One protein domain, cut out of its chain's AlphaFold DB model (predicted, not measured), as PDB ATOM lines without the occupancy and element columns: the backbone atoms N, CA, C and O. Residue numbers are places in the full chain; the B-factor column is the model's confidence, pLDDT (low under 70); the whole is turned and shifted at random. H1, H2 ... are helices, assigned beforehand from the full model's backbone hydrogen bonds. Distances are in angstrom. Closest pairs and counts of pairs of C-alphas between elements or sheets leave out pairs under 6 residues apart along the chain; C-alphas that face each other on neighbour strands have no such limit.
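This is residues 128 to 185 of the 203 residues of the protein "NADPH-dependent oxidoreductase" of Hyphomicrobiales bacterium (UniProt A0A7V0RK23). A long helix, H1, meets the first end of a shorter helix, H3, which points away from it roughly like the stem of a lopsided T, and a loop with the very short helix H2 reaches out past H3 and folds back. Beyond the first end of H1 the opening stretch makes another loop, of which residues 131 to 136 stick out. The printed part has 58 residues, with three named helices in the order H1, H2, H3 and no named strand; the class is all helix, though under half of the residues, 28 of 58, are in named elements. The whole is loose, with a radius of gyration of the C-alphas of 13.4 A, and flat, spanning 43 by 27 by 13 A.

Residues 128 to 140 hold no named element; C-alpha 128 is at (93.735, 106.503, 105.067). H1, residues 141 to 155, begins at C-alpha 141, (85.742, 106.998, 102.356), and is 20.8 A long from first to last C-alpha. H2, residues 164 to 167, is 5.1 A long. H3, residues 175 to 183, is 12.2 A long and ends at C-alpha 183, (74.965, 95.998, 112.704).

H1 and H3 touch, their closest C-alphas being those of Asp 149 and Trp 175, 5.8 A apart. Their lines are about perpendicular, at 73 degrees. H2 is close to but not clearly touching H3; the closest C-alphas, of Phe 167 and Arg 181, are 7.9 A apart. H1 and H2 are apart. In H1 and H3 every O i to N i+4 pair is within hydrogen-bond range; H2 is too short for such a pair, and its one O i to N i+3 pair is not within range.

The C-alphas farthest apart, of Asp 134 and Glu 165, are 43.2 A apart. The printed part has no cut. The links H1 to H2 and H2 to H3 are short. The mean pLDDT of the printed part is 96.0, and no printed residue is under 70.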
ATOM      1  N   GLU A 128      94.421 105.256 105.390       93.94
ATOM      2  CA  GLU A 128      93.735 106.503 105.067       93.94
ATOM      3  C   GLU A 128      92.302 106.565 105.620       93.94
ATOM      4  O   GLU A 128      91.779 107.658 105.808       93.94
ATOM      5  N   THR A 129      91.678 105.421 105.937       95.94
ATOM      6  CA  THR A 129      90.340 105.378 106.559       95.94
ATOM      7  C   THR A 129      90.387 105.471 108.089       95.94
ATOM      8  O   THR A 129      89.368 105.302 108.751       95.94
ATOM      9  N   THR A 130      91.570 105.591 108.695       94.94
ATOM     10  CA  THR A 130      91.740 105.546 110.162       94.94
ATOM     11  C   THR A 130      92.731 106.584 110.674       94.94
ATOM     12  O   THR A 130      92.549 107.139 111.755       94.94
ATOM     13  N   LEU A 131      93.793 106.848 109.918       96.19
ATOM     14  CA  LEU A 131      94.754 107.898 110.201       96.19
ATOM     15  C   LEU A 131      94.303 109.184 109.516       96.19
ATOM     16  O   LEU A 131      94.295 109.281 108.291       96.19
ATOM     17  N   HIS A 132      94.002 110.195 110.321       95.94
ATOM     18  CA  HIS A 132      93.643 111.520 109.837       95.94
ATOM     19  C   HIS A 132      94.715 112.519 110.270       95.94
ATOM     20  O   HIS A 132      95.139 112.522 111.425       95.94
ATOM     21  N   THR A 133      95.164 113.360 109.339       95.69
ATOM     22  CA  THR A 133      96.140 114.419 109.629       95.69
ATOM     23  C   THR A 133      95.391 115.721 109.883       95.69
ATOM     24  O   THR A 133      94.563 116.120 109.067       95.69
ATOM     25  N   ASP A 134      95.674 116.360 111.018       96.94
ATOM     26  CA  ASP A 134      95.096 117.621 111.516       96.94
ATOM     27  C   ASP A 134      93.593 117.605 111.839       96.94
ATOM     28  O   ASP A 134      93.184 118.085 112.896       96.94
ATOM     29  N   ARG A 135      92.754 117.065 110.952       96.69
ATOM     30  CA  ARG A 135      91.298 116.996 111.111       96.69
ATOM     31  C   ARG A 135      90.752 115.668 110.613       96.69
ATOM     32  O   ARG A 135      91.279 115.094 109.665       96.69
ATOM     33  N   PHE A 136      89.650 115.233 111.215       96.88
ATOM     34  CA  PHE A 136      88.866 114.112 110.711       96.88
ATOM     35  C   PHE A 136      88.430 114.379 109.260       96.88
ATOM     36  O   PHE A 136      88.013 115.491 108.934       96.88
ATOM     37  N   CYS A 137      88.581 113.382 108.390       95.25
ATOM     38  CA  CYS A 137      88.348 113.504 106.953       95.25
ATOM     39  C   CYS A 137      87.833 112.176 106.397       95.25
ATOM     40  O   CYS A 137      88.457 111.142 106.632       95.25
ATOM     41  N   GLU A 138      86.735 112.228 105.644       96.75
ATOM     42  CA  GLU A 138      86.081 111.066 105.023       96.75
ATOM     43  C   GLU A 138      85.730 111.320 103.544       96.75
ATOM     44  O   GLU A 138      84.940 110.582 102.959       96.75
ATOM     45  N   ASP A 139      86.329 112.339 102.916       96.31
ATOM     46  CA  ASP A 139      85.978 112.786 101.557       96.31
ATOM     47  C   ASP A 139      86.065 111.658 100.508       96.31
ATOM     48  O   ASP A 139      85.291 111.636  99.553       96.31
ATOM     49  N   ALA A 140      86.977 110.697 100.704       96.50
ATOM     50  CA  ALA A 140      87.186 109.542  99.827       96.50
ATOM     51  C   ALA A 140      86.755 108.199 100.455       96.50
ATOM     52  O   ALA A 140      87.096 107.139  99.929       96.50
ATOM     53  N   LEU A 141      86.017 108.210 101.575       97.38
ATOM     54  CA  LEU A 141      85.742 106.998 102.356       97.38
ATOM     55  C   LEU A 141      85.030 105.920 101.526       97.38
ATOM     56  O   LEU A 141      85.446 104.765 101.539       97.38
ATOM     57  N   ALA A 142      83.987 106.283 100.775       97.75
ATOM     58  CA  ALA A 142      83.224 105.319  99.977       97.75
ATOM     59  C   ALA A 142      84.090 104.621  98.909       97.75
ATOM     60  O   ALA A 142      84.003 103.405  98.742       97.75
ATOM     61  N   GLU A 143      84.962 105.371  98.229       98.00
ATOM     62  CA  GLU A 143      85.908 104.827  97.247       98.00
ATOM     63  C   GLU A 143      86.932 103.898  97.914       98.00
ATOM     64  O   GLU A 143      87.159 102.781  97.449       98.00
ATOM     65  N   GLN A 144      87.505 104.321  99.046       97.88
ATOM     66  CA  GLN A 144      88.495 103.548  99.800       97.88
ATOM     67  C   GLN A 144      87.920 102.234 100.345       97.88
ATOM     68  O   GLN A 144      88.581 101.195 100.277       97.88
ATOM     69  N   ILE A 145      86.682 102.258 100.853       98.00
ATOM     70  CA  ILE A 145      85.968 101.057 101.296       98.00
ATOM     71  C   ILE A 145      85.649 100.144 100.107       98.00
ATOM     72  O   ILE A 145      85.904  98.944 100.194       98.00
ATOM     73  N   GLY A 146      85.184 100.686  98.976       97.75
ATOM     74  CA  GLY A 146      84.921  99.896  97.769       97.75
ATOM     75  C   GLY A 146      86.176  99.202  97.225       97.75
ATOM     76  O   GLY A 146      86.155  98.005  96.927       97.75
ATOM     77  N   ALA A 147      87.304  99.916  97.172       97.38
ATOM     78  CA  ALA A 147      88.594  99.347  96.787       97.38
ATOM     79  C   ALA A 147      89.067  98.264  97.773       97.38
ATOM     80  O   ALA A 147      89.606  97.229  97.367       97.38
ATOM     81  N   TYR A 148      88.847  98.476  99.075       97.88
ATOM     82  CA  TYR A 148      89.138  97.477 100.098       97.88
ATOM     83  C   TYR A 148      88.293  96.211  99.930       97.88
ATOM     84  O   TYR A 148      88.847  95.112  99.999       97.88
ATOM     85  N   ASP A 149      86.993  96.350  99.684       98.00
ATOM     86  CA  ASP A 149      86.077  95.228  99.494       98.00
ATOM     87  C   ASP A 149      86.449  94.385  98.277       98.00
ATOM     88  O   ASP A 149      86.556  93.165  98.404       98.00
ATOM     89  N   ALA A 150      86.728  95.020  97.135       97.38
ATOM     90  CA  ALA A 150      87.177  94.325  95.929       97.38
ATOM     91  C   ALA A 150      88.482  93.549  96.179       97.38
ATOM     92  O   ALA A 150      88.553  92.342  95.940       97.38
ATOM     93  N   ARG A 151      89.493  94.212  96.761       97.00
ATOM     94  CA  ARG A 151      90.781  93.581  97.092       97.00
ATOM     95  C   ARG A 151      90.606  92.426  98.077       97.00
ATOM     96  O   ARG A 151      91.276  91.402  97.962       97.00
ATOM     97  N   ARG A 152      89.730  92.583  99.071       96.75
ATOM     98  CA  ARG A 152      89.447  91.543 100.061       96.75
ATOM     99  C   ARG A 152      88.728  90.349  99.444       96.75
ATOM    100  O   ARG A 152      89.099  89.227  99.772       96.75
ATOM    101  N   ALA A 153      87.737  90.569  98.587       95.62
ATOM    102  CA  ALA A 153      87.023  89.492  97.907       95.62
ATOM    103  C   ALA A 153      87.972  88.627  97.059       95.62
ATOM    104  O   ALA A 153      87.804  87.413  97.000       95.62
ATOM    105  N   GLU A 154      89.010  89.233  96.481       96.19
ATOM    106  CA  GLU A 154      90.054  88.524  95.736       96.19
ATOM    107  C   GLU A 154      91.022  87.743  96.648       96.19
ATOM    108  O   GLU A 154      91.316  86.578  96.388       96.19
ATOM    109  N   HIS A 155      91.516  88.357  97.730       95.81
ATOM    110  CA  HIS A 155      92.644  87.808  98.502       95.81
ATOM    111  C   HIS A 155      92.240  87.036  99.767       95.81
ATOM    112  O   HIS A 155      92.962  86.147 100.220       95.81
ATOM    113  N   GLN A 156      91.121  87.399 100.391       96.06
ATOM    114  CA  GLN A 156      90.627  86.783 101.623       96.06
ATOM    115  C   GLN A 156      89.084  86.830 101.673       96.06
ATOM    116  O   GLN A 156      88.520  87.511 102.542       96.06
ATOM    117  N   PRO A 157      88.391  86.124 100.754       95.38
ATOM    118  CA  PRO A 157      86.933  86.108 100.698       95.38
ATOM    119  C   PRO A 157      86.323  85.517 101.972       95.38
ATOM    120  O   PRO A 157      86.914  84.668 102.645       95.38
ATOM    121  N   PHE A 158      85.112  85.958 102.308       94.44
ATOM    122  CA  PHE A 158      84.329  85.303 103.351       94.44
ATOM    123  C   PHE A 158      83.816  83.951 102.852       94.44
ATOM    124  O   PHE A 158      83.364  83.826 101.718       94.44
ATOM    125  N   SER A 159      83.839  82.942 103.721       93.31
ATOM    126  CA  SER A 159      83.320  81.605 103.412       93.31
ATOM    127  C   SER A 159      81.789  81.523 103.414       93.31
ATOM    128  O   SER A 159      81.232  80.518 102.986       93.31
ATOM    129  N   SER A 160      81.111  82.530 103.967       95.19
ATOM    130  CA  SER A 160      79.655  82.575 104.121       95.19
ATOM    131  C   SER A 160      79.177  84.016 104.243       95.19
ATOM    132  O   SER A 160      79.872  84.835 104.851       95.19
ATOM    133  N   GLN A 161      77.966  84.294 103.761       96.00
ATOM    134  CA  GLN A 161      77.330  85.594 103.932       96.00
ATOM    135  C   GLN A 161      76.477  85.623 105.201       96.00
ATOM    136  O   GLN A 161      75.623  84.766 105.429       96.00
ATOM    137  N   ARG A 162      76.700  86.624 106.047       95.62
ATOM    138  CA  ARG A 162      75.891  86.865 107.242       95.62
ATOM    139  C   ARG A 162      74.449  87.172 106.843       95.62
ATOM    140  O   ARG A 162      74.234  87.980 105.945       95.62
ATOM    141  N   ASN A 163      73.481  86.595 107.556       94.75
ATOM    142  CA  ASN A 163      72.051  86.900 107.419       94.75
ATOM    143  C   ASN A 163      71.522  86.818 105.963       94.75
ATOM    144  O   ASN A 163      70.663  87.614 105.572       94.75
ATOM    145  N   ALA A 164      72.054  85.909 105.137       95.69
ATOM    146  CA  ALA A 164      71.649  85.755 103.735       95.69
ATOM    147  C   ALA A 164      70.150  85.437 103.586       95.69
ATOM    148  O   ALA A 164      69.522  85.826 102.609       95.69
ATOM    149  N   GLU A 165      69.544  84.814 104.599       95.88
ATOM    150  CA  GLU A 165      68.110  84.545 104.662       95.88
ATOM    151  C   GLU A 165      67.236  85.810 104.732       95.88
ATOM    152  O   GLU A 165      66.055  85.745 104.399       95.88
ATOM    153  N   ILE A 166      67.794  86.954 105.149       95.00
ATOM    154  CA  ILE A 166      67.091  88.248 105.170       95.00
ATOM    155  C   ILE A 166      67.467  89.102 103.962       95.00
ATOM    156  O   ILE A 166      66.602  89.709 103.338       95.00
ATOM    157  N   PHE A 167      68.767  89.201 103.677       96.06
ATOM    158  CA  PHE A 167      69.309  90.175 102.724       96.06
ATOM    159  C   PHE A 167      69.526  89.601 101.320       96.06
ATOM    160  O   PHE A 167      69.850  90.346 100.400       96.06
ATOM    161  N   GLY A 168      69.349  88.290 101.151       96.19
ATOM    162  CA  GLY A 168      69.723  87.577  99.938       96.19
ATOM    163  C   GLY A 168      71.236  87.391  99.794       96.19
ATOM    164  O   GLY A 168      72.050  87.857 100.602       96.19
ATOM    165  N   GLU A 169      71.609  86.691  98.727       96.69
ATOM    166  CA  GLU A 169      73.002  86.520  98.318       96.69
ATOM    167  C   GLU A 169      73.477  87.774  97.574       96.69
ATOM    168  O   GLU A 169      72.885  88.174  96.571       96.69
ATOM    169  N   ALA A 170      74.548  88.397  98.061       95.38
ATOM    170  CA  ALA A 170      75.244  89.456  97.342       95.38
ATOM    171  C   ALA A 170      76.216  88.853  96.319       95.38
ATOM    172  O   ALA A 170      76.939  87.908  96.635       95.38
ATOM    173  N   GLU A 171      76.276  89.431  95.118       92.44
ATOM    174  CA  GLU A 171      77.234  89.029  94.077       92.44
ATOM    175  C   GLU A 171      78.683  89.323  94.502       92.44
ATOM    176  O   GLU A 171      79.561  88.470  94.383       92.44
ATOM    177  N   LEU A 172      78.914  90.508  95.075       93.88
ATOM    178  CA  LEU A 172      80.167  90.888  95.719       93.88
ATOM    179  C   LEU A 172      79.942  91.014  97.229       93.88
ATOM    180  O   LEU A 172      79.327  91.972  97.694       93.88
ATOM    181  N   TYR A 173      80.469  90.063  98.001       96.56
ATOM    182  CA  TYR A 173      80.353  90.067  99.459       96.56
ATOM    183  C   TYR A 173      81.654  90.524 100.135       96.56
ATOM    184  O   TYR A 173      82.545  89.728 100.450       96.56
ATOM    185  N   GLY A 174      81.759  91.842 100.319       96.44
ATOM    186  CA  GLY A 174      82.884  92.521 100.960       96.44
ATOM    187  C   GLY A 174      82.760  92.657 102.482       96.44
ATOM    188  O   GLY A 174      81.821  92.179 103.117       96.44
ATOM    189  N   TRP A 175      83.735  93.334 103.089       97.19
ATOM    190  CA  TRP A 175      83.702  93.695 104.505       97.19
ATOM    191  C   TRP A 175      82.580  94.681 104.816       97.19
ATOM    192  O   TRP A 175      81.941  94.525 105.855       97.19
ATOM    193  N   SER A 176      82.326  95.664 103.946       97.50
ATOM    194  CA  SER A 176      81.283  96.665 104.205       97.50
ATOM    195  C   SER A 176      79.899  96.025 104.316       97.50
ATOM    196  O   SER A 176      79.195  96.278 105.292       97.50
ATOM    197  N   GLU A 177      79.559  95.115 103.402       97.69
ATOM    198  CA  GLU A 177      78.304  94.362 103.421       97.69
ATOM    199  C   GLU A 177      78.222  93.425 104.643       97.69
ATOM    200  O   GLU A 177      77.199  93.401 105.328       97.69
ATOM    201  N   ASP A 178      79.303  92.712 105.012       97.12
ATOM    202  CA  ASP A 178      79.325  91.922 106.263       97.12
ATOM    203  C   ASP A 178      79.047  92.792 107.492       97.12
ATOM    204  O   ASP A 178      78.273  92.390 108.366       97.12
ATOM    205  N   LYS A 179      79.635  93.993 107.564       96.38
ATOM    206  CA  LYS A 179      79.424  94.910 108.692       96.38
ATOM    207  C   LYS A 179      78.052  95.550 108.689       96.38
ATOM    208  O   LYS A 179      77.435  95.585 109.753       96.38
ATOM    209  N   ALA A 180      77.531  95.956 107.539       97.00
ATOM    210  CA  ALA A 180      76.165  96.451 107.426       97.00
ATOM    211  C   ALA A 180      75.162  95.403 107.934       97.00
ATOM    212  O   ALA A 180      74.352  95.697 108.812       97.00
ATOM    213  N   ARG A 181      75.293  94.144 107.494       96.75
ATOM    214  CA  ARG A 181      74.440  93.035 107.955       96.75
ATOM    215  C   ARG A 181      74.677  92.635 109.409       96.75
ATOM    216  O   ARG A 181      73.789  92.059 110.035       96.75
ATOM    217  N   GLN A 182      75.876  92.865 109.946       93.69
ATOM    218  CA  GLN A 182      76.174  92.618 111.356       93.69
ATOM    219  C   GLN A 182      75.452  93.627 112.248       93.69
ATOM    220  O   GLN A 182      74.822  93.227 113.220       93.69
ATOM    221  N   TYR A 183      75.531  94.912 111.904       93.75
ATOM    222  CA  TYR A 183      74.965  95.998 112.704       93.75
ATOM    223  C   TYR A 183      73.498  96.312 112.380       93.75
ATOM    224  O   TYR A 183      72.887  97.129 113.064       93.75
ATOM    225  N   SER A 184      72.895  95.636 111.398       94.56
ATOM    226  CA  SER A 184      71.456  95.719 111.118       94.56
ATOM    227  C   SER A 184      70.585  94.983 112.143       94.56
ATOM    228  O   SER A 184      69.359  95.037 112.058       94.56
ATOM    229  N   ARG A 185      71.191  94.233 113.072       87.94
ATOM    230  CA  ARG A 185      70.505  93.565 114.179       87.94
ATOM    231  C   ARG A 185      71.086  94.067 115.505       87.94
ATOM    232  O   ARG A 185      72.304  94.223 115.604       87.94
TER     233      ARG A 185